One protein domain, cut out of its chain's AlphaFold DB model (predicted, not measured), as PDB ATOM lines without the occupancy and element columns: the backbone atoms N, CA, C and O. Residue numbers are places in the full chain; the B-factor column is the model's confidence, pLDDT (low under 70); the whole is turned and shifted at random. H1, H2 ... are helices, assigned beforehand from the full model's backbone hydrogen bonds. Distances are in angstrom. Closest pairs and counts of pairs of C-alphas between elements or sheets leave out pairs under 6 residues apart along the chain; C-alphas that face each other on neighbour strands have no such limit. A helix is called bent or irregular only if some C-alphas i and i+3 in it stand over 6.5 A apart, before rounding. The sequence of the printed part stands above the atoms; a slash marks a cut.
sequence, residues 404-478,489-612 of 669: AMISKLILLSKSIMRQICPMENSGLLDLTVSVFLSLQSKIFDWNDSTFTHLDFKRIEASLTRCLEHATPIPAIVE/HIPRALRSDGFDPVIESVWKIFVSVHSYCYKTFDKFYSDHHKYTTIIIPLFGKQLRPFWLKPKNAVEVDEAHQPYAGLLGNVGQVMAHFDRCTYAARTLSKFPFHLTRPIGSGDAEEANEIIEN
ATOM      1  N   ALA A 404     229.482 246.496 194.195       90.56
ATOM      2  CA  ALA A 404     229.264 246.878 195.586       90.56
ATOM      3  C   ALA A 404     228.337 245.910 196.346       90.56
ATOM      4  O   ALA A 404     228.591 245.603 197.512       90.56
ATOM      5  N   MET A 405     227.281 245.402 195.704       93.38
ATOM      6  CA  MET A 405     226.347 244.453 196.321       93.38
ATOM      7  C   MET A 405     227.034 243.115 196.586       93.38
ATOM      8  O   MET A 405     226.990 242.613 197.708       93.38
ATOM      9  N   ILE A 406     227.731 242.560 195.596       92.12
ATOM     10  CA  ILE A 406     228.383 241.255 195.768       92.12
ATOM     11  C   ILE A 406     229.577 241.359 196.726       92.12
ATOM     12  O   ILE A 406     229.729 240.516 197.614       92.12
ATOM     13  N   SER A 407     230.341 242.453 196.654       94.38
ATOM     14  CA  SER A 407     231.381 242.769 197.638       94.38
ATOM     15  C   SER A 407     230.818 242.807 199.059       94.38
ATOM     16  O   SER A 407     231.425 242.254 199.976       94.38
ATOM     17  N   LYS A 408     229.622 243.380 199.257       96.62
ATOM     18  CA  LYS A 408     228.960 243.392 200.567       96.62
ATOM     19  C   LYS A 408     228.624 241.984 201.066       96.62
ATOM     20  O   LYS A 408     228.851 241.702 202.241       96.62
ATOM     21  N   LEU A 409     228.140 241.089 200.200       96.94
ATOM     22  CA  LEU A 409     227.864 239.694 200.575       96.94
ATOM     23  C   LEU A 409     229.144 238.946 200.977       96.94
ATOM     24  O   LEU A 409     229.144 238.211 201.968       96.94
ATOM     25  N   ILE A 410     230.250 239.162 200.262       96.88
ATOM     26  CA  ILE A 410     231.557 238.573 200.601       96.88
ATOM     27  C   ILE A 410     232.068 239.125 201.938       96.88
ATOM     28  O   ILE A 410     232.535 238.360 202.783       96.88
ATOM     29  N   LEU A 411     231.935 240.431 202.176       97.31
ATOM     30  CA  LEU A 411     232.328 241.057 203.441       97.31
ATOM     31  C   LEU A 411     231.485 240.563 204.624       97.31
ATOM     32  O   LEU A 411     232.047 240.313 205.689       97.31
ATOM     33  N   LEU A 412     230.177 240.360 204.443       98.25
ATOM     34  CA  LEU A 412     229.326 239.715 205.449       98.25
ATOM     35  C   LEU A 412     229.787 238.281 205.723       98.25
ATOM     36  O   LEU A 412     229.947 237.899 206.879       98.25
ATOM     37  N   SER A 413     230.082 237.517 204.670       98.19
ATOM     38  CA  SER A 413     230.588 236.143 204.786       98.19
ATOM     39  C   SER A 413     231.904 236.092 205.576       98.19
ATOM     40  O   SER A 413     232.074 235.267 206.471       98.19
ATOM     41  N   LYS A 414     232.817 237.033 205.319       97.56
ATOM     42  CA  LYS A 414     234.058 237.203 206.085       97.56
ATOM     43  C   LYS A 414     233.788 237.483 207.567       97.56
ATOM     44  O   LYS A 414     234.422 236.864 208.419       97.56
ATOM     45  N   SER A 415     232.875 238.404 207.880       97.94
ATOM     46  CA  SER A 415     232.525 238.740 209.268       97.94
ATOM     47  C   SER A 415     231.925 237.543 210.005       97.94
ATOM     48  O   SER A 415     232.317 237.271 211.137       97.94
ATOM     49  N   ILE A 416     231.053 236.779 209.340       97.75
ATOM     50  CA  ILE A 416     230.484 235.545 209.894       97.75
ATOM     51  C   ILE A 416     231.603 234.538 210.158       97.75
ATOM     52  O   ILE A 416     231.701 234.020 211.266       97.75
ATOM     53  N   MET A 417     232.488 234.307 209.181       96.69
ATOM     54  CA  MET A 417     233.630 233.403 209.340       96.69
ATOM     55  C   MET A 417     234.507 233.797 210.532       96.69
ATOM     56  O   MET A 417     234.876 232.941 211.328       96.69
ATOM     57  N   ARG A 418     234.807 235.090 210.692       96.44
ATOM     58  CA  ARG A 418     235.585 235.606 211.826       96.44
ATOM     59  C   ARG A 418     234.934 235.279 213.173       96.44
ATOM     60  O   ARG A 418     235.651 234.997 214.126       96.44
ATOM     61  N   GLN A 419     233.606 235.320 213.247       96.88
ATOM     62  CA  GLN A 419     232.856 235.087 214.480       96.88
ATOM     63  C   GLN A 419     232.688 233.597 214.795       96.88
ATOM     64  O   GLN A 419     232.891 233.188 215.934       96.88
ATOM     65  N   ILE A 420     232.379 232.770 213.790       96.38
ATOM     66  CA  ILE A 420     232.260 231.313 213.972       96.38
ATOM     67  C   ILE A 420     233.629 230.641 214.114       96.38
ATOM     68  O   ILE A 420     233.716 229.518 214.603       96.38
ATOM     69  N   CYS A 421     234.690 231.312 213.670       94.81
ATOM     70  CA  CYS A 421     236.023 230.751 213.529       94.81
ATOM     71  C   CYS A 421     237.111 231.781 213.836       94.81
ATOM     72  O   CYS A 421     237.810 232.250 212.928       94.81
ATOM     73  N   PRO A 422     237.251 232.170 215.110       91.56
ATOM     74  CA  PRO A 422     238.234 233.165 215.499       91.56
ATOM     75  C   PRO A 422     239.643 232.656 215.175       91.56
ATOM     76  O   PRO A 422     240.119 231.683 215.750       91.56
ATOM     77  N   MET A 423     240.299 233.316 214.221       87.12
ATOM     78  CA  MET A 423     241.702 233.082 213.885       87.12
ATOM     79  C   MET A 423     242.583 233.968 214.763       87.12
ATOM     80  O   MET A 423     242.248 235.134 214.971       87.12
ATOM     81  N   GLU A 424     243.741 233.462 215.198       84.56
ATOM     82  CA  GLU A 424     244.727 234.257 215.952       84.56
ATOM     83  C   GLU A 424     245.139 235.529 215.196       84.56
ATOM     84  O   GLU A 424     245.301 236.590 215.794       84.56
ATOM     85  N   ASN A 425     245.239 235.448 213.864       86.06
ATOM     86  CA  ASN A 425     245.510 236.593 213.001       86.06
ATOM     87  C   ASN A 425     244.252 236.997 212.217       86.06
ATOM     88  O   ASN A 425     244.050 236.597 211.070       86.06
ATOM     89  N   SER A 426     243.397 237.822 212.823       85.38
ATOM     90  CA  SER A 426     242.167 238.308 212.184       85.38
ATOM     91  C   SER A 426     242.414 239.172 210.943       85.38
ATOM     92  O   SER A 426     241.544 239.226 210.068       85.38
ATOM     93  N   GLY A 427     243.576 239.835 210.852       89.38
ATOM     94  CA  GLY A 427     243.962 240.673 209.709       89.38
ATOM     95  C   GLY A 427     244.157 239.870 208.423       89.38
ATOM     96  O   GLY A 427     243.937 240.379 207.325       89.38
ATOM     97  N   LEU A 428     244.457 238.578 208.557       89.12
ATOM     98  CA  LEU A 428     244.601 237.656 207.441       89.12
ATOM     99  C   LEU A 428     243.315 237.503 206.618       89.12
ATOM    100  O   LEU A 428     243.359 237.486 205.388       89.12
ATOM    101  N   LEU A 429     242.163 237.433 207.292       92.00
ATOM    102  CA  LEU A 429     240.852 237.369 206.641       92.00
ATOM    103  C   LEU A 429     240.556 238.649 205.851       92.00
ATOM    104  O   LEU A 429     240.037 238.576 204.739       92.00
ATOM    105  N   ASP A 430     240.887 239.816 206.416       93.88
ATOM    106  CA  ASP A 430     240.665 241.111 205.759       93.88
ATOM    107  C   ASP A 430     241.502 241.238 204.497       93.88
ATOM    108  O   ASP A 430     240.982 241.577 203.434       93.88
ATOM    109  N   LEU A 431     242.781 240.911 204.618       91.81
ATOM    110  CA  LEU A 431     243.724 240.932 203.521       91.81
ATOM    111  C   LEU A 431     243.301 239.979 202.398       91.81
ATOM    112  O   LEU A 431     243.210 240.396 201.250       91.81
ATOM    113  N   THR A 432     243.013 238.719 202.725       92.69
ATOM    114  CA  THR A 432     242.643 237.699 201.734       92.69
ATOM    115  C   THR A 432     241.405 238.127 200.945       92.69
ATOM    116  O   THR A 432     241.399 238.095 199.716       92.69
ATOM    117  N   VAL A 433     240.368 238.599 201.643       95.25
ATOM    118  CA  VAL A 433     239.136 239.070 201.001       95.25
ATOM    119  C   VAL A 433     239.376 240.341 200.189       95.25
ATOM    120  O   VAL A 433     238.840 240.463 199.092       95.25
ATOM    121  N   SER A 434     240.200 241.270 200.675       94.38
ATOM    122  CA  SER A 434     240.536 242.495 199.942       94.38
ATOM    123  C   SER A 434     241.303 242.203 198.650       94.38
ATOM    124  O   SER A 434     240.934 242.726 197.598       94.38
ATOM    125  N   VAL A 435     242.315 241.329 198.703       92.12
ATOM    126  CA  VAL A 435     243.083 240.906 197.522       92.12
ATOM    127  C   VAL A 435     242.173 240.186 196.531       92.12
ATOM    128  O   VAL A 435     242.208 240.497 195.342       92.12
ATOM    129  N   PHE A 436     241.310 239.285 197.007       93.94
ATOM    130  CA  PHE A 436     240.344 238.598 196.153       93.94
ATOM    131  C   PHE A 436     239.388 239.572 195.461       93.94
ATOM    132  O   PHE A 436     239.244 239.508 194.246       93.94
ATOM    133  N   LEU A 437     238.773 240.510 196.188       93.69
ATOM    134  CA  LEU A 437     237.875 241.506 195.588       93.69
ATOM    135  C   LEU A 437     238.605 242.396 194.571       93.69
ATOM    136  O   LEU A 437     238.059 242.677 193.508       93.69
ATOM    137  N   SER A 438     239.857 242.777 194.848       91.38
ATOM    138  CA  SER A 438     240.686 243.527 193.895       91.38
ATOM    139  C   SER A 438     241.042 242.719 192.642       91.38
ATOM    140  O   SER A 438     241.208 243.296 191.566       91.38
ATOM    141  N   LEU A 439     241.170 241.397 192.764       89.62
ATOM    142  CA  LEU A 439     241.358 240.503 191.625       89.62
ATOM    143  C   LEU A 439     240.067 240.397 190.799       89.62
ATOM    144  O   LEU A 439     240.119 240.509 189.576       89.62
ATOM    145  N   GLN A 440     238.911 240.254 191.457       89.62
ATOM    146  CA  GLN A 440     237.605 240.190 190.792       89.62
ATOM    147  C   GLN A 440     237.286 241.463 190.015       89.62
ATOM    148  O   GLN A 440     236.875 241.374 188.865       89.62
ATOM    149  N   SER A 441     237.521 242.642 190.597       87.88
ATOM    150  CA  SER A 441     237.199 243.918 189.945       87.88
ATOM    151  C   SER A 441     237.964 244.149 188.638       87.88
ATOM    152  O   SER A 441     237.530 244.928 187.794       87.88
ATOM    153  N   LYS A 442     239.086 243.445 188.437       86.56
ATOM    154  CA  LYS A 442     239.877 243.494 187.200       86.56
ATOM    155  C   LYS A 442     239.453 242.464 186.156       86.56
ATOM    156  O   LYS A 442     239.732 242.666 184.978       86.56
ATOM    157  N   ILE A 443     238.876 241.342 186.583       83.31
ATOM    158  CA  ILE A 443     238.719 240.145 185.744       83.31
ATOM    159  C   ILE A 443     237.247 239.850 185.436       83.31
ATOM    160  O   ILE A 443     236.941 239.359 184.350       83.31
ATOM    161  N   PHE A 444     236.347 240.138 186.374       81.00
ATOM    162  CA  PHE A 444     234.973 239.659 186.349       81.00
ATOM    163  C   PHE A 444     233.999 240.735 185.862       81.00
ATOM    164  O   PHE A 444     233.990 241.860 186.359       81.00
ATOM    165  N   ASP A 445     233.143 240.370 184.906       79.56
ATOM    166  CA  ASP A 445     231.979 241.175 184.535       79.56
ATOM    167  C   ASP A 445     230.820 240.814 185.470       79.56
ATOM    168  O   ASP A 445     230.285 239.707 185.431       79.56
ATOM    169  N   TRP A 446     230.450 241.752 186.339       72.31
ATOM    170  CA  TRP A 446     229.463 241.549 187.399       72.31
ATOM    171  C   TRP A 446     228.004 241.518 186.909       72.31
ATOM    172  O   TRP A 446     227.091 241.411 187.730       72.31
ATOM    173  N   ASN A 447     227.751 241.600 185.600       70.19
ATOM    174  CA  ASN A 447     226.399 241.643 185.040       70.19
ATOM    175  C   ASN A 447     225.703 240.269 185.013       70.19
ATOM    176  O   ASN A 447     225.594 239.628 183.967       70.19
ATOM    177  N   ASP A 448     225.129 239.844 186.143       69.56
ATOM    178  CA  ASP A 448     224.126 238.772 186.152       69.56
ATOM    179  C   ASP A 448     222.713 239.354 185.971       69.56
ATOM    180  O   ASP A 448     222.197 240.100 186.802       69.56
ATOM    181  N   SER A 449     222.058 239.025 184.857       64.75
ATOM    182  CA  SER A 449     220.694 239.493 184.555       64.75
ATOM    183  C   SER A 449     219.593 238.865 185.419       64.75
ATOM    184  O   SER A 449     218.459 239.353 185.412       64.75
ATOM    185  N   THR A 450     219.908 237.792 186.146       76.69
ATOM    186  CA  THR A 450     218.934 237.016 186.924       76.69
ATOM    187  C   THR A 450     218.844 237.442 188.386       76.69
ATOM    188  O   THR A 450     217.852 237.136 189.045       76.69
ATOM    189  N   PHE A 451     219.827 238.193 188.883       83.19
ATOM    190  CA  PHE A 451     219.869 238.627 190.273       83.19
ATOM    191  C   PHE A 451     219.270 240.021 190.453       83.19
ATOM    192  O   PHE A 451     219.727 240.996 189.859       83.19
ATOM    193  N   THR A 452     218.237 240.126 191.290       87.44
ATOM    194  CA  THR A 452     217.549 241.399 191.534       87.44
ATOM    195  C   THR A 452     218.013 242.065 192.829       87.44
ATOM    196  O   THR A 452     218.487 241.418 193.764       87.44
ATOM    197  N   HIS A 453     217.798 243.379 192.946       88.12
ATOM    198  CA  HIS A 453     218.037 244.095 194.202       88.12
ATOM    199  C   HIS A 453     217.194 243.557 195.376       88.12
ATOM    200  O   HIS A 453     217.635 243.609 196.524       88.12
ATOM    201  N   LEU A 454     215.999 243.016 195.113       89.50
ATOM    202  CA  LEU A 454     215.180 242.390 196.153       89.50
ATOM    203  C   LEU A 454     215.829 241.102 196.677       89.50
ATOM    204  O   LEU A 454     215.906 240.914 197.892       89.50
ATOM    205  N   ASP A 455     216.344 240.252 195.784       90.38
ATOM    206  CA  ASP A 455     217.081 239.041 196.167       90.38
ATOM    207  C   ASP A 455     218.302 239.393 197.016       90.38
ATOM    208  O   ASP A 455     218.505 238.813 198.082       90.38
ATOM    209  N   PHE A 456     219.056 240.417 196.607       93.06
ATOM    210  CA  PHE A 456     220.168 240.938 197.395       93.06
ATOM    211  C   PHE A 456     219.753 241.313 198.813       93.06
ATOM    212  O   PHE A 456     220.396 240.870 199.760       93.06
ATOM    213  N   LYS A 457     218.677 242.091 198.978       94.62
ATOM    214  CA  LYS A 457     218.219 242.523 200.304       94.62
ATOM    215  C   LYS A 457     217.796 241.362 201.195       94.62
ATOM    216  O   LYS A 457     218.078 241.395 202.392       94.62
ATOM    217  N   ARG A 458     217.172 240.324 200.638       94.44
ATOM    218  CA  ARG A 458     216.784 239.136 201.414       94.44
ATOM    219  C   ARG A 458     217.981 238.278 201.819       94.44
ATOM    220  O   ARG A 458     218.060 237.856 202.974       94.44
ATOM    221  N   ILE A 459     218.939 238.077 200.913       96.38
ATOM    222  CA  ILE A 459     220.190 237.369 201.218       96.38
ATOM    223  C   ILE A 459     220.997 238.156 202.256       96.38
ATOM    224  O   ILE A 459     221.438 237.587 203.252       96.38
ATOM    225  N   GLU A 460     221.141 239.470 202.065       96.88
ATOM    226  CA  GLU A 460     221.795 240.384 203.004       96.88
ATOM    227  C   GLU A 460     221.168 240.278 204.400       96.88
ATOM    228  O   GLU A 460     221.892 240.106 205.382       96.88
ATOM    229  N   ALA A 461     219.836 240.318 204.503       96.50
ATOM    230  CA  ALA A 461     219.131 240.183 205.775       96.50
ATOM    231  C   ALA A 461     219.350 238.805 206.427       96.50
ATOM    232  O   ALA A 461     219.548 238.724 207.638       96.50
ATOM    233  N   SER A 462     219.362 237.728 205.636       97.12
ATOM    234  CA  SER A 462     219.567 236.357 206.133       97.12
ATOM    235  C   SER A 462     220.994 236.131 206.642       97.12
ATOM    236  O   SER A 462     221.188 235.512 207.692       97.12
ATOM    237  N   LEU A 463     221.994 236.681 205.943       97.81
ATOM    238  CA  LEU A 463     223.392 236.677 206.382       97.81
ATOM    239  C   LEU A 463     223.614 237.589 207.593       97.81
ATOM    240  O   LEU A 463     224.342 237.210 208.503       97.81
ATOM    241  N   THR A 464     222.963 238.752 207.647       97.88
ATOM    242  CA  THR A 464     223.040 239.654 208.811       97.88
ATOM    243  C   THR A 464     222.455 238.984 210.052       97.88
ATOM    244  O   THR A 464     223.113 238.944 211.086       97.88
ATOM    245  N   ARG A 465     221.292 238.328 209.930       97.19
ATOM    246  CA  ARG A 465     220.729 237.512 211.014       97.19
ATOM    247  C   ARG A 465     221.673 236.376 211.410       97.19
ATOM    248  O   ARG A 465     221.818 236.098 212.596       97.19
ATOM    249  N   CYS A 466     222.323 235.722 210.445       97.56
ATOM    250  CA  CYS A 466     223.333 234.708 210.754       97.56
ATOM    251  C   CYS A 466     224.494 235.288 211.559       97.56
ATOM    252  O   CYS A 466     224.903 234.675 212.534       97.56
ATOM    253  N   LEU A 467     224.993 236.467 211.183       97.81
ATOM    254  CA  LEU A 467     226.067 237.158 211.888       97.81
ATOM    255  C   LEU A 467     225.672 237.501 213.332       97.81
ATOM    256  O   LEU A 467     226.431 237.225 214.255       97.81
ATOM    257  N   GLU A 468     224.466 238.028 213.547       97.62
ATOM    258  CA  GLU A 468     223.946 238.356 214.885       97.62
ATOM    259  C   GLU A 468     223.895 237.135 215.818       97.62
ATOM    260  O   GLU A 468     224.165 237.254 217.010       97.62
ATOM    261  N   HIS A 469     223.590 235.955 215.270       97.12
ATOM    262  CA  HIS A 469     223.471 234.703 216.026       97.12
ATOM    263  C   HIS A 469     224.706 233.799 215.897       97.12
ATOM    264  O   HIS A 469     224.709 232.677 216.412       97.12
ATOM    265  N   ALA A 470     225.751 234.252 215.198       97.19
ATOM    266  CA  ALA A 470     226.950 233.467 214.983       97.19
ATOM    267  C   ALA A 470     227.670 233.284 216.320       97.19
ATOM    268  O   ALA A 470     228.071 234.233 216.991       97.19
ATOM    269  N   THR A 471     227.846 232.034 216.706       96.25
ATOM    270  CA  THR A 471     228.631 231.651 217.876       96.25
ATOM    271  C   THR A 471     229.907 230.972 217.404       96.25
ATOM    272  O   THR A 471     229.857 230.246 216.400       96.25
ATOM    273  N   PRO A 472     231.046 231.188 218.094       96.06
ATOM    274  CA  PRO A 472     232.258 230.435 217.828       96.06
ATOM    275  C   PRO A 472     231.920 228.953 217.807       96.06
ATOM    276  O   PRO A 472     231.334 228.428 218.757       96.06
ATOM    277  N   ILE A 473     232.253 228.293 216.702       91.94
ATOM    278  CA  ILE A 473     232.132 226.849 216.615       91.94
ATOM    279  C   ILE A 473     232.985 226.316 217.761       91.94
ATOM    280  O   ILE A 473     234.165 226.686 217.825       91.94
ATOM    281  N   PRO A 474     232.408 225.523 218.691       86.25
ATOM    282  CA  PRO A 474     233.192 224.947 219.766       86.25
ATOM    283  C   PRO A 474     234.382 224.305 219.088       86.25
ATOM    284  O   PRO A 474     234.177 223.537 218.138       86.25
ATOM    285  N   ALA A 475     235.594 224.705 219.500       73.12
ATOM    286  CA  ALA A 475     236.815 224.079 219.022       73.12
ATOM    287  C   ALA A 475     236.493 222.600 219.050       73.12
ATOM    288  O   ALA A 475     236.097 222.129 220.120       73.12
ATOM    289  N   ILE A 476     236.456 221.947 217.877       65.56
ATOM    290  CA  ILE A 476     236.136 220.527 217.822       65.56
ATOM    291  C   ILE A 476     237.183 219.957 218.742       65.56
ATOM    292  O   ILE A 476     238.361 219.970 218.384       65.56
ATOM    293  N   VAL A 477     236.764 219.638 219.969       50.09
ATOM    294  CA  VAL A 477     237.641 219.128 220.997       50.09
ATOM    295  C   VAL A 477     238.018 217.839 220.346       50.09
ATOM    296  O   VAL A 477     237.170 216.951 220.238       50.09
ATOM    297  N   GLU A 478     239.215 217.834 219.756       50.56
ATOM    298  CA  GLU A 478     239.828 216.669 219.167       50.56
ATOM    299  C   GLU A 478     239.527 215.601 220.186       50.56
ATOM    300  O   GLU A 478     239.926 215.730 221.347       50.56
ATOM    301  N   HIS A 489     242.411 213.469 209.671       53.28
ATOM    302  CA  HIS A 489     242.340 213.047 208.277       53.28
ATOM    303  C   HIS A 489     241.296 213.893 207.551       53.28
ATOM    304  O   HIS A 489     240.166 213.470 207.328       53.28
ATOM    305  N   ILE A 490     241.684 215.118 207.199       55.72
ATOM    306  CA  ILE A 490     240.922 215.975 206.301       55.72
ATOM    307  C   ILE A 490     240.875 215.237 204.954       55.72
ATOM    308  O   ILE A 490     241.947 214.964 204.384       55.72
ATOM    309  N   PRO A 491     239.674 214.880 204.448       52.69
ATOM    310  CA  PRO A 491     239.531 214.199 203.167       52.69
ATOM    311  C   PRO A 491     240.344 214.918 202.090       52.69
ATOM    312  O   PRO A 491     240.317 216.145 202.028       52.69
ATOM    313  N   ARG A 492     241.047 214.183 201.216       57.84
ATOM    314  CA  ARG A 492     241.890 214.795 200.162       57.84
ATOM    315  C   ARG A 492     241.136 215.822 199.316       57.84
ATOM    316  O   ARG A 492     241.707 216.845 198.973       57.84
ATOM    317  N   ALA A 493     239.848 215.592 199.053       53.19
ATOM    318  CA  ALA A 493     238.988 216.530 198.330       53.19
ATOM    319  C   ALA A 493     238.858 217.904 199.015       53.19
ATOM    320  O   ALA A 493     238.501 218.884 198.365       53.19
ATOM    321  N   LEU A 494     239.129 217.989 200.318       53.22
ATOM    322  CA  LEU A 494     239.077 219.221 201.099       53.22
ATOM    323  C   LEU A 494     240.444 219.856 201.306       53.22
ATOM    324  O   LEU A 494     240.466 221.015 201.691       53.22
ATOM    325  N   ARG A 495     241.546 219.157 201.020       62.44
ATOM    326  CA  ARG A 495     242.881 219.739 201.154       62.44
ATOM    327  C   ARG A 495     243.056 220.902 200.183       62.44
ATOM    328  O   ARG A 495     242.440 220.938 199.113       62.44
ATOM    329  N   SER A 496     243.888 221.842 200.601       71.25
ATOM    330  CA  SER A 496     244.229 223.052 199.849       71.25
ATOM    331  C   SER A 496     245.499 222.881 199.000       71.25
ATOM    332  O   SER A 496     245.992 223.843 198.416       71.25
ATOM    333  N   ASP A 497     246.022 221.656 198.906       70.94
ATOM    334  CA  ASP A 497     247.227 221.335 198.145       70.94
ATOM    335  C   ASP A 497     247.036 221.677 196.657       70.94
ATOM    336  O   ASP A 497     246.104 221.193 196.013       70.94
ATOM    337  N   GLY A 498     247.930 222.504 196.108       76.25
ATOM    338  CA  GLY A 498     247.897 222.898 194.695       76.25
ATOM    339  C   GLY A 498     246.916 224.025 194.359       76.25
ATOM    340  O   GLY A 498     246.681 224.274 193.177       76.25
ATOM    341  N   PHE A 499     246.371 224.717 195.361       84.00
ATOM    342  CA  PHE A 499     245.526 225.889 195.155       84.00
ATOM    343  C   PHE A 499     246.232 227.186 195.556       84.00
ATOM    344  O   PHE A 499     247.104 227.201 196.427       84.00
ATOM    345  N   ASP A 500     245.851 228.290 194.921       89.00
ATOM    346  CA  ASP A 500     246.220 229.623 195.387       89.00
ATOM    347  C   ASP A 500     245.619 229.896 196.778       89.00
ATOM    348  O   ASP A 500     244.401 229.768 196.948       89.00
ATOM    349  N   PRO A 501     246.431 230.276 197.782       89.12
ATOM    350  CA  PRO A 501     245.960 230.403 199.156       89.12
ATOM    351  C   PRO A 501     244.956 231.541 199.343       89.12
ATOM    352  O   PRO A 501     244.100 231.442 200.221       89.12
ATOM    353  N   VAL A 502     245.014 232.604 198.531       91.69
ATOM    354  CA  VAL A 502     244.072 233.726 198.633       91.69
ATOM    355  C   VAL A 502     242.707 233.299 198.108       91.69
ATOM    356  O   VAL A 502     241.705 233.413 198.819       91.69
ATOM    357  N   ILE A 503     242.666 232.764 196.888       93.69
ATOM    358  CA  ILE A 503     241.412 232.324 196.263       93.69
ATOM    359  C   ILE A 503     240.796 231.175 197.072       93.69
ATOM    360  O   ILE A 503     239.599 231.200 197.368       93.69
ATOM    361  N   GLU A 504     241.610 230.210 197.507       93.94
ATOM    362  CA  GLU A 504     241.142 229.074 198.301       93.94
ATOM    363  C   GLU A 504     240.600 229.510 199.666       93.94
ATOM    364  O   GLU A 504     239.548 229.032 200.085       93.94
ATOM    365  N   SER A 505     241.247 230.456 200.349       94.75
ATOM    366  CA  SER A 505     240.741 230.972 201.625       94.75
ATOM    367  C   SER A 505     239.369 231.635 201.467       94.75
ATOM    368  O   SER A 505     238.478 231.384 202.278       94.75
ATOM    369  N   VAL A 506     239.138 232.426 200.409       96.62
ATOM    370  CA  VAL A 506     237.808 233.021 200.163       96.62
ATOM    371  C   VAL A 506     236.773 231.962 199.785       96.62
ATOM    372  O   VAL A 506     235.639 232.020 200.269       96.62
ATOM    373  N   TRP A 507     237.159 230.946 199.011       96.44
ATOM    374  CA  TRP A 507     236.303 229.785 198.763       96.44
ATOM    375  C   TRP A 507     235.905 229.094 200.077       96.44
ATOM    376  O   TRP A 507     234.728 228.809 200.305       96.44
ATOM    377  N   LYS A 508     236.851 228.891 200.999       95.75
ATOM    378  CA  LYS A 508     236.605 228.288 202.320       95.75
ATOM    379  C   LYS A 508     235.730 229.159 203.215       95.75
ATOM    380  O   LYS A 508     234.856 228.614 203.892       95.75
ATOM    381  N   ILE A 509     235.900 230.484 203.193       97.00
ATOM    382  CA  ILE A 509     234.985 231.431 203.858       97.00
ATOM    383  C   ILE A 509     233.560 231.185 203.357       97.00
ATOM    384  O   ILE A 509     232.662 230.925 204.158       97.00
ATOM    385  N   PHE A 510     233.365 231.196 202.038       97.25
ATOM    386  CA  PHE A 510     232.054 230.997 201.428       97.25
ATOM    387  C   PHE A 510     231.439 229.643 201.798       97.25
ATOM    388  O   PHE A 510     230.307 229.595 202.271       97.25
ATOM    389  N   VAL A 511     232.184 228.544 201.667       96.12
ATOM    390  CA  VAL A 511     231.686 227.200 202.005       96.12
ATOM    391  C   VAL A 511     231.313 227.085 203.486       96.12
ATOM    392  O   VAL A 511     230.306 226.450 203.820       96.12
ATOM    393  N   SER A 512     232.114 227.676 204.376       95.94
ATOM    394  CA  SER A 512     231.850 227.659 205.819       95.94
ATOM    395  C   SER A 512     230.554 228.400 206.134       95.94
ATOM    396  O   SER A 512     229.685 227.846 206.800       95.94
ATOM    397  N   VAL A 513     230.379 229.604 205.580       97.06
ATOM    398  CA  VAL A 513     229.175 230.433 205.753       97.06
ATOM    399  C   VAL A 513     227.951 229.773 205.134       97.06
ATOM    400  O   VAL A 513     226.914 229.686 205.783       97.06
ATOM    401  N   HIS A 514     228.072 229.240 203.920       96.25
ATOM    402  CA  HIS A 514     227.005 228.510 203.242       96.25
ATOM    403  C   HIS A 514     226.485 227.342 204.089       96.25
ATOM    404  O   HIS A 514     225.275 227.146 204.192       96.25
ATOM    405  N   SER A 515     227.396 226.593 204.717       95.69
ATOM    406  CA  SER A 515     227.035 225.465 205.578       95.69
ATOM    407  C   SER A 515     226.452 225.961 206.903       95.69
ATOM    408  O   SER A 515     225.359 225.552 207.287       95.69
ATOM    409  N   TYR A 516     227.146 226.870 207.591       96.19
ATOM    410  CA  TYR A 516     226.773 227.342 208.924       96.19
ATOM    411  C   TYR A 516     225.447 228.119 208.923       96.19
ATOM    412  O   TYR A 516     224.551 227.832 209.718       96.19
ATOM    413  N   CYS A 517     225.293 229.064 207.994       96.62
ATOM    414  CA  CYS A 517     224.150 229.970 207.942       96.62
ATOM    415  C   CYS A 517     222.905 229.380 207.296       96.62
ATOM    416  O   CYS A 517     221.883 230.048 207.293       96.62
ATOM    417  N   TYR A 518     222.937 228.152 206.771       95.62
ATOM    418  CA  TYR A 518     221.773 227.550 206.107       95.62
ATOM    419  C   TYR A 518     220.474 227.685 206.924       95.62
ATOM    420  O   TYR A 518     219.426 228.015 206.376       95.62
ATOM    421  N   LYS A 519     220.553 227.531 208.254       94.69
ATOM    422  CA  LYS A 519     219.398 227.643 209.159       94.69
ATOM    423  C   LYS A 519     218.741 229.030 209.174       94.69
ATOM    424  O   LYS A 519     217.577 229.113 209.534       94.69
ATOM    425  N   THR A 520     219.445 230.108 208.825       95.31
ATOM    426  CA  THR A 520     218.865 231.466 208.815       95.31
ATOM    427  C   THR A 520     218.175 231.826 207.503       95.31
ATOM    428  O   THR A 520     217.538 232.877 207.429       95.31
ATOM    429  N   PHE A 521     218.272 230.952 206.496       93.12
ATOM    430  CA  PHE A 521     217.515 231.015 205.245       93.12
ATOM    431  C   PHE A 521     216.204 230.210 205.311       93.12
ATOM    432  O   PHE A 521     215.563 229.994 204.288       93.12
ATOM    433  N   ASP A 522     215.780 229.785 206.504       84.12
ATOM    434  CA  ASP A 522     214.568 228.995 206.761       84.12
ATOM    435  C   ASP A 522     213.288 229.571 206.138       84.12
ATOM    436  O   ASP A 522     212.441 228.825 205.654       84.12
ATOM    437  N   LYS A 523     213.154 230.900 206.115       81.56
ATOM    438  CA  LYS A 523     211.992 231.579 205.522       81.56
ATOM    439  C   LYS A 523     211.981 231.549 203.994       81.56
ATOM    440  O   LYS A 523     210.909 231.637 203.406       81.56
ATOM    441  N   PHE A 524     213.151 231.472 203.361       82.88
ATOM    442  CA  PHE A 524     213.314 231.543 201.909       82.88
ATOM    443  C   PHE A 524     214.502 230.672 201.481       82.88
ATOM    444  O   PHE A 524     215.601 231.170 201.232       82.88
ATOM    445  N   TYR A 525     214.294 229.357 201.390       84.31
ATOM    446  CA  TYR A 525     215.346 228.418 200.983       84.31
ATOM    447  C   TYR A 525     215.904 228.734 199.587       84.31
ATOM    448  O   TYR A 525     217.115 228.636 199.370       84.31
ATOM    449  N   SER A 526     215.058 229.211 198.670       88.44
ATOM    450  CA  SER A 526     215.474 229.783 197.381       88.44
ATOM    451  C   SER A 526     216.560 230.849 197.509       88.44
ATOM    452  O   SER A 526     217.421 230.928 196.633       88.44
ATOM    453  N   ASP A 527     216.574 231.661 198.568       92.38
ATOM    454  CA  ASP A 527     217.581 232.714 198.738       92.38
ATOM    455  C   ASP A 527     218.955 232.136 199.115       92.38
ATOM    456  O   ASP A 527     219.979 232.689 198.712       92.38
ATOM    457  N   HIS A 528     219.010 230.983 199.795       94.75
ATOM    458  CA  HIS A 528     220.267 230.255 200.030       94.75
ATOM    459  C   HIS A 528     220.838 229.700 198.723       94.75
ATOM    460  O   HIS A 528     222.036 229.830 198.446       94.75
ATOM    461  N   HIS A 529     219.965 229.137 197.882       92.06
ATOM    462  CA  HIS A 529     220.349 228.698 196.547       92.06
ATOM    463  C   HIS A 529     220.823 229.880 195.695       92.06
ATOM    464  O   HIS A 529     221.911 229.809 195.132       92.06
ATOM    465  N   LYS A 530     220.089 230.999 195.680       93.19
ATOM    466  CA  LYS A 530     220.486 232.217 194.958       93.19
ATOM    467  C   LYS A 530     221.826 232.761 195.438       93.19
ATOM    468  O   LYS A 530     222.695 233.040 194.622       93.19
ATOM    469  N   TYR A 531     222.033 232.860 196.752       95.25
ATOM    470  CA  TYR A 531     223.331 233.226 197.326       95.25
ATOM    471  C   TYR A 531     224.446 232.343 196.764       95.25
ATOM    472  O   TYR A 531     225.492 232.832 196.342       95.25
ATOM    473  N   THR A 532     224.184 231.043 196.672       94.19
ATOM    474  CA  THR A 532     225.128 230.080 196.117       94.19
ATOM    475  C   THR A 532     225.382 230.300 194.626       94.19
ATOM    476  O   THR A 532     226.539 230.338 194.205       94.19
ATOM    477  N   THR A 533     224.334 230.502 193.824       91.44
ATOM    478  CA  THR A 533     224.454 230.714 192.374       91.44
ATOM    479  C   THR A 533     225.112 232.038 192.012       91.44
ATOM    480  O   THR A 533     225.696 232.122 190.943       91.44
ATOM    481  N   ILE A 534     225.066 233.049 192.886       91.62
ATOM    482  CA  ILE A 534     225.738 234.343 192.668       91.62
ATOM    483  C   ILE A 534     227.226 234.256 193.006       91.62
ATOM    484  O   ILE A 534     228.053 234.850 192.320       91.62
ATOM    485  N   ILE A 535     227.583 233.531 194.070       93.50
ATOM    486  CA  ILE A 535     228.971 233.471 194.539       93.50
ATOM    487  C   ILE A 535     229.804 232.454 193.747       93.50
ATOM    488  O   ILE A 535     230.974 232.716 193.483       93.50
ATOM    489  N   ILE A 536     229.239 231.315 193.323       92.50
ATOM    490  CA  ILE A 536     229.988 230.286 192.573       92.50
ATOM    491  C   ILE A 536     230.652 230.826 191.287       92.50
ATOM    492  O   ILE A 536     231.828 230.520 191.073       92.50
ATOM    493  N   PRO A 537     229.977 231.624 190.434       90.19
ATOM    494  CA  PRO A 537     230.578 232.190 189.226       90.19
ATOM    495  C   PRO A 537     231.821 233.045 189.487       90.19
ATOM    496  O   PRO A 537     232.703 233.081 188.630       90.19
ATOM    497  N   LEU A 538     231.951 233.632 190.684       91.06
ATOM    498  CA  LEU A 538     233.149 234.375 191.107       91.06
ATOM    499  C   LEU A 538     234.381 233.489 191.247       91.06
ATOM    500  O   LEU A 538     235.461 233.990 191.508       91.06
ATOM    501  N   PHE A 539     234.239 232.177 191.117       92.25
ATOM    502  CA  PHE A 539     235.333 231.213 191.093       92.25
ATOM    503  C   PHE A 539     235.387 230.470 189.747       92.25
ATOM    504  O   PHE A 539     235.919 229.364 189.642       92.25
ATOM    505  N   GLY A 540     234.778 231.060 188.715       85.81
ATOM    506  CA  GLY A 540     234.609 230.471 187.396       85.81
ATOM    507  C   GLY A 540     235.889 230.416 186.559       85.81
ATOM    508  O   GLY A 540     237.011 230.615 187.029       85.81
ATOM    509  N   LYS A 541     235.704 230.151 185.259       81.06
ATOM    510  CA  LYS A 541     236.791 229.881 184.300       81.06
ATOM    511  C   LYS A 541     237.890 230.947 184.268       81.06
ATOM    512  O   LYS A 541     239.035 230.600 184.024       81.06
ATOM    513  N   GLN A 542     237.558 232.213 184.516       83.75
ATOM    514  CA  GLN A 542     238.513 233.321 184.427       83.75
ATOM    515  C   GLN A 542     239.547 233.316 185.562       83.75
ATOM    516  O   GLN A 542     240.697 233.681 185.342       83.75
ATOM    517  N   LEU A 543     239.166 232.871 186.762       84.88
ATOM    518  CA  LEU A 543     240.084 232.776 187.907       84.88
ATOM    519  C   LEU A 543     240.780 231.440 188.006       84.88
ATOM    520  O   LEU A 543     241.780 231.308 188.700       84.88
ATOM    521  N   ARG A 544     240.249 230.443 187.311       83.75
ATOM    522  CA  ARG A 544     240.740 229.079 187.356       83.75
ATOM    523  C   ARG A 544     242.247 228.947 187.083       83.75
ATOM    524  O   ARG A 544     242.871 228.221 187.852       83.75
ATOM    525  N   PRO A 545     242.856 229.642 186.098       79.88
ATOM    526  CA  PRO A 545     244.302 229.572 185.872       79.88
ATOM    527  C   PRO A 545     245.130 230.153 187.023       79.88
ATOM    528  O   PRO A 545     246.276 229.767 187.204       79.88
ATOM    529  N   PHE A 546     244.555 231.081 187.792       82.50
ATOM    530  CA  PHE A 546     245.193 231.650 188.979       82.50
ATOM    531  C   PHE A 546     244.967 230.767 190.204       82.50
ATOM    532  O   PHE A 546     245.835 230.671 191.058       82.50
ATOM    533  N   TRP A 547     243.804 230.115 190.291       88.06
ATOM    534  CA  TRP A 547     243.443 229.277 191.427       88.06
ATOM    535  C   TRP A 547     244.146 227.921 191.401       88.06
ATOM    536  O   TRP A 547     244.599 227.458 192.445       88.06
ATOM    537  N   LEU A 548     244.241 227.279 190.237       84.19
ATOM    538  CA  LEU A 548     244.921 225.997 190.074       84.19
ATOM    539  C   LEU A 548     246.412 226.215 189.839       84.19
ATOM    540  O   LEU A 548     246.807 226.777 188.820       84.19
ATOM    541  N   LYS A 549     247.251 225.700 190.739       69.81
ATOM    542  CA  LYS A 549     248.689 225.648 190.485       69.81
ATOM    543  C   LYS A 549     249.005 224.526 189.489       69.81
ATOM    544  O   LYS A 549     248.427 223.438 189.597       69.81
ATOM    545  N   PRO A 550     249.936 224.745 188.545       61.25
ATOM    546  CA  PRO A 550     250.393 223.686 187.656       61.25
ATOM    547  C   PRO A 550     250.969 222.526 188.473       61.25
ATOM    548  O   PRO A 550     251.771 222.728 189.386       61.25
ATOM    549  N   LYS A 551     250.591 221.294 188.111       60.31
ATOM    550  CA  LYS A 551     251.023 220.057 188.799       60.31
ATOM    551  C   LYS A 551     252.546 219.851 188.798       60.31
ATOM    552  O   LYS A 551     253.043 219.065 189.595       60.31
ATOM    553  N   ASN A 552     253.256 220.559 187.920       58.84
ATOM    554  CA  ASN A 552     254.698 220.452 187.714       58.84
ATOM    555  C   ASN A 552     255.491 221.610 188.347       58.84
ATOM    556  O   ASN A 552     256.684 221.723 188.083       58.84
ATOM    557  N   ALA A 553     254.873 222.480 189.156       55.72
ATOM    558  CA  ALA A 553     255.636 223.401 189.998       55.72
ATOM    559  C   ALA A 553     256.342 222.567 191.081       55.72
ATOM    560  O   ALA A 553     255.746 222.228 192.100       55.72
ATOM    561  N   VAL A 554     257.581 222.159 190.789       48.53
ATOM    562  CA  VAL A 554     258.374 221.180 191.552       48.53
ATOM    563  C   VAL A 554     258.611 221.594 193.007       48.53
ATOM    564  O   VAL A 554     258.910 220.732 193.824       48.53
ATOM    565  N   GLU A 555     258.346 222.838 193.395       54.72
ATOM    566  CA  GLU A 555     258.353 223.229 194.800       54.72
ATOM    567  C   GLU A 555     257.053 223.943 195.173       54.72
ATOM    568  O   GLU A 555     256.815 225.113 194.865       54.72
ATOM    569  N   VAL A 556     256.197 223.209 195.892       53.53
ATOM    570  CA  VAL A 556     255.053 223.769 196.621       53.53
ATOM    571  C   VAL A 556     255.518 224.961 197.465       53.53
ATOM    572  O   VAL A 556     254.787 225.941 197.563       53.53
ATOM    573  N   ASP A 557     256.740 224.934 197.992       55.47
ATOM    574  CA  ASP A 557     257.305 226.022 198.786       55.47
ATOM    575  C   ASP A 557     257.579 227.293 197.961       55.47
ATOM    576  O   ASP A 557     257.142 228.371 198.368       55.47
ATOM    577  N   GLU A 558     258.175 227.203 196.766       57.09
ATOM    578  CA  GLU A 558     258.433 228.375 195.906       57.09
ATOM    579  C   GLU A 558     257.142 229.045 195.424       57.09
ATOM    580  O   GLU A 558     257.014 230.269 195.448       57.09
ATOM    581  N   ALA A 559     256.123 228.260 195.073       54.59
ATOM    582  CA  ALA A 559     254.846 228.809 194.621       54.59
ATOM    583  C   ALA A 559     254.048 229.503 195.747       54.59
ATOM    584  O   ALA A 559     253.057 230.184 195.470       54.59
ATOM    585  N   HIS A 560     254.399 229.290 197.019       59.88
ATOM    586  CA  HIS A 560     253.797 229.986 198.164       59.88
ATOM    587  C   HIS A 560     254.674 231.121 198.707       59.88
ATOM    588  O   HIS A 560     254.164 231.945 199.470       59.88
ATOM    589  N   GLN A 561     255.940 231.229 198.284       61.50
ATOM    590  CA  GLN A 561     256.848 232.297 198.713       61.50
ATOM    591  C   GLN A 561     256.300 233.721 198.536       61.50
ATOM    592  O   GLN A 561     256.495 234.509 199.465       61.50
ATOM    593  N   PRO A 562     255.561 234.076 197.459       65.38
ATOM    594  CA  PRO A 562     255.001 235.424 197.331       65.38
ATOM    595  C   PRO A 562     254.069 235.789 198.493       65.38
ATOM    596  O   PRO A 562     253.927 236.957 198.849       65.38
ATOM    597  N   TYR A 563     253.456 234.776 199.107       67.56
ATOM    598  CA  TYR A 563     252.527 234.920 200.214       67.56
ATOM    599  C   TYR A 563     253.163 234.642 201.575       67.56
ATOM    600  O   TYR A 563     252.560 234.997 202.580       67.56
ATOM    601  N   ALA A 564     254.356 234.047 201.654       63.75
ATOM    602  CA  ALA A 564     254.964 233.637 202.923       63.75
ATOM    603  C   ALA A 564     255.216 234.821 203.876       63.75
ATOM    604  O   ALA A 564     254.997 234.708 205.080       63.75
ATOM    605  N   GLY A 565     255.597 235.989 203.344       71.50
ATOM    606  CA  GLY A 565     255.742 237.211 204.149       71.50
ATOM    607  C   GLY A 565     254.409 237.836 204.576       71.50
ATOM    608  O   GLY A 565     254.345 238.546 205.573       71.50
ATOM    609  N   LEU A 566     253.340 237.562 203.828       73.44
ATOM    610  CA  LEU A 566     252.046 238.221 203.964       73.44
ATOM    611  C   LEU A 566     251.050 237.394 204.799       73.44
ATOM    612  O   LEU A 566     250.337 237.926 205.646       73.44
ATOM    613  N   LEU A 567     251.007 236.086 204.555       73.94
ATOM    614  CA  LEU A 567     250.129 235.115 205.205       73.94
ATOM    615  C   LEU A 567     250.852 234.327 206.312       73.94
ATOM    616  O   LEU A 567     250.218 233.556 207.029       73.94
ATOM    617  N   GLY A 568     252.169 234.502 206.465       81.88
ATOM    618  CA  GLY A 568     252.984 233.722 207.393       81.88
ATOM    619  C   GLY A 568     253.092 232.261 206.955       81.88
ATOM    620  O   GLY A 568     253.355 231.955 205.791       81.88
ATOM    621  N   ASN A 569     252.874 231.332 207.889       82.56
ATOM    622  CA  ASN A 569     252.847 229.906 207.575       82.56
ATOM    623  C   ASN A 569     251.539 229.547 206.847       82.56
ATOM    624  O   ASN A 569     250.534 229.200 207.474       82.56
ATOM    625  N   VAL A 570     251.570 229.613 205.513       81.69
ATOM    626  CA  VAL A 570     250.429 229.310 204.632       81.69
ATOM    627  C   VAL A 570     249.816 227.942 204.949       81.69
ATOM    628  O   VAL A 570     248.595 227.818 204.992       81.69
ATOM    629  N   GLY A 571     250.633 226.926 205.246       82.88
ATOM    630  CA  GLY A 571     250.143 225.591 205.599       82.88
ATOM    631  C   GLY A 571     249.277 225.589 206.863       82.88
ATOM    632  O   GLY A 571     248.189 225.015 206.867       82.88
ATOM    633  N   GLN A 572     249.709 226.282 207.921       83.75
ATOM    634  CA  GLN A 572     248.928 226.415 209.160       83.75
ATOM    635  C   GLN A 572     247.631 227.200 208.945       83.75
ATOM    636  O   GLN A 572     246.581 226.816 209.466       83.75
ATOM    637  N   VAL A 573     247.694 228.270 208.150       86.00
ATOM    638  CA  VAL A 573     246.532 229.081 207.774       86.00
ATOM    639  C   VAL A 573     245.498 228.239 207.035       86.00
ATOM    640  O   VAL A 573     244.335 228.196 207.441       86.00
ATOM    641  N   MET A 574     245.913 227.523 205.988       88.75
ATOM    642  CA  MET A 574     245.005 226.684 205.207       88.75
ATOM    643  C   MET A 574     244.449 225.529 206.041       88.75
ATOM    644  O   MET A 574     243.254 225.254 205.975       88.75
ATOM    645  N   ALA A 575     245.260 224.924 206.914       86.62
ATOM    646  CA  ALA A 575     244.785 223.916 207.861       86.62
ATOM    647  C   ALA A 575     243.745 224.478 208.849       86.62
ATOM    648  O   ALA A 575     242.841 223.759 209.283       86.62
ATOM    649  N   HIS A 576     243.844 225.756 209.222       88.50
ATOM    650  CA  HIS A 576     242.830 226.424 210.034       88.50
ATOM    651  C   HIS A 576     241.526 226.623 209.249       88.50
ATOM    652  O   HIS A 576     240.457 226.265 209.748       88.50
ATOM    653  N   PHE A 577     241.601 227.126 208.012       92.44
ATOM    654  CA  PHE A 577     240.435 227.236 207.128       92.44
ATOM    655  C   PHE A 577     239.757 225.882 206.899       92.44
ATOM    656  O   PHE A 577     238.539 225.784 207.024       92.44
ATOM    657  N   ASP A 578     240.530 224.823 206.650       90.81
ATOM    658  CA  ASP A 578     240.001 223.479 206.421       90.81
ATOM    659  C   ASP A 578     239.276 222.918 207.647       90.81
ATOM    660  O   ASP A 578     238.152 222.422 207.516       90.81
ATOM    661  N   ARG A 579     239.874 223.043 208.842       89.25
ATOM    662  CA  ARG A 579     239.224 222.656 210.107       89.25
ATOM    663  C   ARG A 579     237.918 223.408 210.304       89.25
ATOM    664  O   ARG A 579     236.910 222.809 210.670       89.25
ATOM    665  N   CYS A 580     237.931 224.697 210.005       92.25
ATOM    666  CA  CYS A 580     236.772 225.548 210.151       92.25
ATOM    667  C   CYS A 580     235.620 225.165 209.221       92.25
ATOM    668  O   CYS A 580     234.484 224.972 209.654       92.25
ATOM    669  N   THR A 581     235.930 225.002 207.936       93.19
ATOM    670  CA  THR A 581     234.962 224.585 206.925       93.19
ATOM    671  C   THR A 581     234.404 223.207 207.238       93.19
ATOM    672  O   THR A 581     233.205 222.980 207.087       93.19
ATOM    673  N   TYR A 582     235.252 222.285 207.695       91.75
ATOM    674  CA  TYR A 582     234.817 220.968 208.140       91.75
ATOM    675  C   TYR A 582     233.857 221.070 209.332       91.75
ATOM    676  O   TYR A 582     232.766 220.512 209.278       91.75
ATOM    677  N   ALA A 583     234.203 221.852 210.355       91.56
ATOM    678  CA  ALA A 583     233.374 222.016 211.542       91.56
ATOM    679  C   ALA A 583     232.012 222.655 211.236       91.56
ATOM    680  O   ALA A 583     230.976 222.139 211.659       91.56
ATOM    681  N   ALA A 584     232.004 223.722 210.434       93.69
ATOM    682  CA  ALA A 584     230.785 224.379 209.973       93.69
ATOM    683  C   ALA A 584     229.857 223.409 209.226       93.69
ATOM    684  O   ALA A 584     228.639 223.495 209.359       93.69
ATOM    685  N   ARG A 585     230.425 222.465 208.468       90.50
ATOM    686  CA  ARG A 585     229.671 221.412 207.777       90.50
ATOM    687  C   ARG A 585     229.129 220.366 208.735       90.50
ATOM    688  O   ARG A 585     227.942 220.080 208.680       90.50
ATOM    689  N   THR A 586     229.965 219.816 209.613       89.50
ATOM    690  CA  THR A 586     229.555 218.765 210.559       89.50
ATOM    691  C   THR A 586     228.443 219.233 211.499       89.50
ATOM    692  O   THR A 586     227.587 218.441 211.875       89.50
ATOM    693  N   LEU A 587     228.433 220.519 211.861       89.50
ATOM    694  CA  LEU A 587     227.395 221.114 212.710       89.50
ATOM    695  C   LEU A 587     226.164 221.602 211.931       89.50
ATOM    696  O   LEU A 587     225.139 221.951 212.534       89.50
ATOM    697  N   SER A 588     226.247 221.660 210.602       91.38
ATOM    698  CA  SER A 588     225.134 222.091 209.766       91.38
ATOM    699  C   SER A 588     224.108 220.975 209.584       91.38
ATOM    700  O   SER A 588     224.438 219.797 209.512       91.38
ATOM    701  N   LYS A 589     222.836 221.369 209.458       89.06
ATOM    702  CA  LYS A 589     221.765 220.479 208.980       89.06
ATOM    703  C   LYS A 589     221.749 220.363 207.450       89.06
ATOM    704  O   LYS A 589     220.974 219.580 206.915       89.06
ATOM    705  N   PHE A 590     222.546 221.170 206.750       87.56
ATOM    706  CA  PHE A 590     222.570 221.200 205.297       87.56
ATOM    707  C   PHE A 590     223.293 219.962 204.744       87.56
ATOM    708  O   PHE A 590     224.478 219.781 205.034       87.56
ATOM    709  N   PRO A 591     222.622 219.111 203.946       79.06
ATOM    710  CA  PRO A 591     223.176 217.816 203.556       79.06
ATOM    711  C   PRO A 591     224.153 217.898 202.377       79.06
ATOM    712  O   PRO A 591     224.883 216.942 202.121       79.06
ATOM    713  N   PHE A 592     224.180 219.010 201.634       83.94
ATOM    714  CA  PHE A 592     224.956 219.093 200.400       83.94
ATOM    715  C   PHE A 592     226.348 219.677 200.622       83.94
ATOM    716  O   PHE A 592     226.557 220.666 201.327       83.94
ATOM    717  N   HIS A 593     227.330 219.071 199.962       83.25
ATOM    718  CA  HIS A 593     228.693 219.569 199.947       83.25
ATOM    719  C   HIS A 593     228.917 220.431 198.716       83.25
ATOM    720  O   HIS A 593     228.885 219.938 197.591       83.25
ATOM    721  N   LEU A 594     229.230 221.707 198.936       89.81
ATOM    722  CA  LEU A 594     229.768 222.537 197.869       89.81
ATOM    723  C   LEU A 594     231.147 222.019 197.463       89.81
ATOM    724  O   LEU A 594     232.115 222.075 198.233       89.81
ATOM    725  N   THR A 595     231.212 221.500 196.244       88.19
ATOM    726  CA  THR A 595     232.449 221.166 195.552       88.19
ATOM    727  C   THR A 595     233.012 222.412 194.888       88.19
ATOM    728  O   THR A 595     232.262 223.305 194.496       88.19
ATOM    729  N   ARG A 596     234.339 222.476 194.737       87.44
ATOM    730  CA  ARG A 596     234.970 223.546 193.954       87.44
ATOM    731  C   ARG A 596     234.388 223.541 192.529       87.44
ATOM    732  O   ARG A 596     234.180 222.450 191.993       87.44
ATOM    733  N   PRO A 597     234.153 224.702 191.894       86.62
ATOM    734  CA  PRO A 597     233.664 224.799 190.514       86.62
ATOM    735  C   PRO A 597     234.772 224.515 189.479       86.62
ATOM    736  O   PRO A 597     235.023 225.274 188.538       86.62
ATOM    737  N   ILE A 598     235.455 223.390 189.675       80.94
ATOM    738  CA  ILE A 598     236.562 222.902 188.862       80.94
ATOM    739  C   ILE A 598     236.120 221.542 188.326       80.94
ATOM    740  O   ILE A 598     235.973 220.577 189.074       80.94
ATOM    741  N   GLY A 599     235.828 221.494 187.034       72.25
ATOM    742  CA  GLY A 599     235.544 220.279 186.290       72.25
ATOM    743  C   GLY A 599     236.781 219.392 186.169       72.25
ATOM    744  O   GLY A 599     237.923 219.849 186.166       72.25
ATOM    745  N   SER A 600     236.554 218.087 186.045       56.62
ATOM    746  CA  SER A 600     237.616 217.076 185.983       56.62
ATOM    747  C   SER A 600     238.571 217.237 184.792       56.62
ATOM    748  O   SER A 600     239.723 216.834 184.903       56.62
ATOM    749  N   GLY A 601     238.121 217.834 183.681       61.19
ATOM    750  CA  GLY A 601     238.964 218.123 182.508       61.19
ATOM    751  C   GLY A 601     239.815 219.389 182.641       61.19
ATOM    752  O   GLY A 601     240.719 219.625 181.848       61.19
ATOM    753  N   ASP A 602     239.569 220.203 183.665       61.31
ATOM    754  CA  ASP A 602     240.167 221.533 183.741       61.31
ATOM    755  C   ASP A 602     241.631 221.513 184.195       61.31
ATOM    756  O   ASP A 602     242.390 222.435 183.904       61.31
ATOM    757  N   ALA A 603     242.041 220.463 184.910       59.47
ATOM    758  CA  ALA A 603     243.441 220.277 185.277       59.47
ATOM    759  C   ALA A 603     244.316 219.956 184.054       59.47
ATOM    760  O   ALA A 603     245.515 220.213 184.090       59.47
ATOM    761  N   GLU A 604     243.737 219.386 182.993       61.84
ATOM    762  CA  GLU A 604     244.432 219.144 181.725       61.84
ATOM    763  C   GLU A 604     244.517 220.442 180.907       61.84
ATOM    764  O   GLU A 604     245.606 220.811 180.476       61.84
ATOM    765  N   GLU A 605     243.417 221.201 180.814       64.25
ATOM    766  CA  GLU A 605     243.371 222.493 180.102       64.25
ATOM    767  C   GLU A 605     244.304 223.549 180.731       64.25
ATOM    768  O   GLU A 605     245.008 224.269 180.022       64.25
ATOM    769  N   ALA A 606     244.372 223.629 182.067       59.69
ATOM    770  CA  ALA A 606     245.271 224.562 182.755       59.69
ATOM    771  C   ALA A 606     246.755 224.254 182.488       59.69
ATOM    772  O   ALA A 606     247.551 225.175 182.297       59.69
ATOM    773  N   ASN A 607     247.123 222.970 182.432       60.09
ATOM    774  CA  ASN A 607     248.486 222.566 182.093       60.09
ATOM    775  C   ASN A 607     248.817 222.908 180.627       60.09
ATOM    776  O   ASN A 607     249.900 223.423 180.361       60.09
ATOM    777  N   GLU A 608     247.869 222.728 179.698       66.25
ATOM    778  CA  GLU A 608     248.051 223.061 178.277       66.25
ATOM    779  C   GLU A 608     248.259 224.572 178.042       66.25
ATOM    780  O   GLU A 608     249.115 224.976 177.250       66.25
ATOM    781  N   ILE A 609     247.527 225.440 178.753       64.50
ATOM    782  CA  ILE A 609     247.698 226.903 178.653       64.50
ATOM    783  C   ILE A 609     249.094 227.327 179.138       64.50
ATOM    784  O   ILE A 609     249.737 228.177 178.515       64.50
ATOM    785  N   ILE A 610     249.583 226.734 180.230       59.25
ATOM    786  CA  ILE A 610     250.881 227.083 180.823       59.25
ATOM    787  C   ILE A 610     252.038 226.579 179.953       59.25
ATOM    788  O   ILE A 610     252.970 227.346 179.697       59.25
ATOM    789  N   GLU A 611     251.961 225.351 179.431       61.84
ATOM    790  CA  GLU A 611     252.957 224.794 178.499       61.84
ATOM    791  C   GLU A 611     253.060 225.625 177.208       61.84
ATOM    792  O   GLU A 611     254.160 225.911 176.729       61.84
ATOM    793  N   ASN A 612     251.930 226.117 176.690       63.06
ATOM    794  CA  ASN A 612     251.904 226.996 175.514       63.06
ATOM    795  C   ASN A 612     252.417 228.423 175.791       63.06
ATOM    796  O   ASN A 612     252.810 229.128 174.858       63.06
TER     797      ASN A 612
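This is residues 404 to 478 and 489 to 612 of the 669 residues of an uncharacterized protein of Folsomia candida (UniProt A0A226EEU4). Two layers of helices cross each other: H2, H1 and H3 stand side by side in one, and H8, H4 and H5 lie across them in the other, with H4 in the middle. H7 and H9 lie far out at one end, with short H6 near H9. The printed part has 199 residues with nine named helices, H1 to H9 in chain order, and no named strand: class all helix. It is compact, with a radius of gyration of the C-alphas of 16.7 A and spans of 49 by 44 by 29 A.

Begin with H1, residues 404 to 420, in a helical hairpin with H2, residues 426 to 443, at 23 degrees; C-alphas 414 and 429 come closest, 6.8 A. H3, residues 453 to 468, touches H1 the same way at a shallow tilt of 16 degrees, closest at C-alphas 416 and 467, 5.1 A. The hub H4, residues 501 to 521, touches five helices; it is about perpendicular to H1 at 82 degrees, touching with residues 509 to 513 alone, closest at C-alphas 413 and 513, 6.0 A. H5, residues 525 to 539, forms a hairpin with H4, closest at C-alphas 521 and 528, 5.9 A. H6, residues 544 to 547, touches no helix. H7, residues 558 to 567, touches H8, residues 570 to 586, only at the corner, closest at C-alphas 564 and 570, 6.5 A. H8 touches H4, closest at C-alphas 512 and 581, 4.5 A. H9, residues 602 to 612, is apart from H4. Every O i to N i+4 pair is within hydrogen-bond range in H1, H3 and H8, against 12 of 14 in H2, 13 of 17 in H4, 8 of 11 in H5, 6 of 7 in H9 and 2 of 6 in H7, where 4 of 7 O i to N i+3 pairs are; H6 is too short for such a pair.

Find C-alpha 404 at (229.264, 246.878, 195.586); H1 runs 24.3 A from there, H2 26.7 A. H4 spans 29.1 A with a kink of 40 degrees near residue 515; H4 and H7 are irregular, C-alphas 516 and 519 being 7.4 A apart and 559 and 562 7.2 A. H9 ends at C-alpha 612, (251.904, 226.996, 175.514).

The farthest C-alphas, Lys 523 and Asn 612, are 50.1 A apart. Residues 479 to 488 are not printed; C-alphas 478 and 489 are 11.7 A apart across the cut. The link from H8 to H9 is long. Low pLDDT, under 70, falls at residues 448 to 449, 476 to 478, 489 to 495, 549 to 564 and 600 to 612.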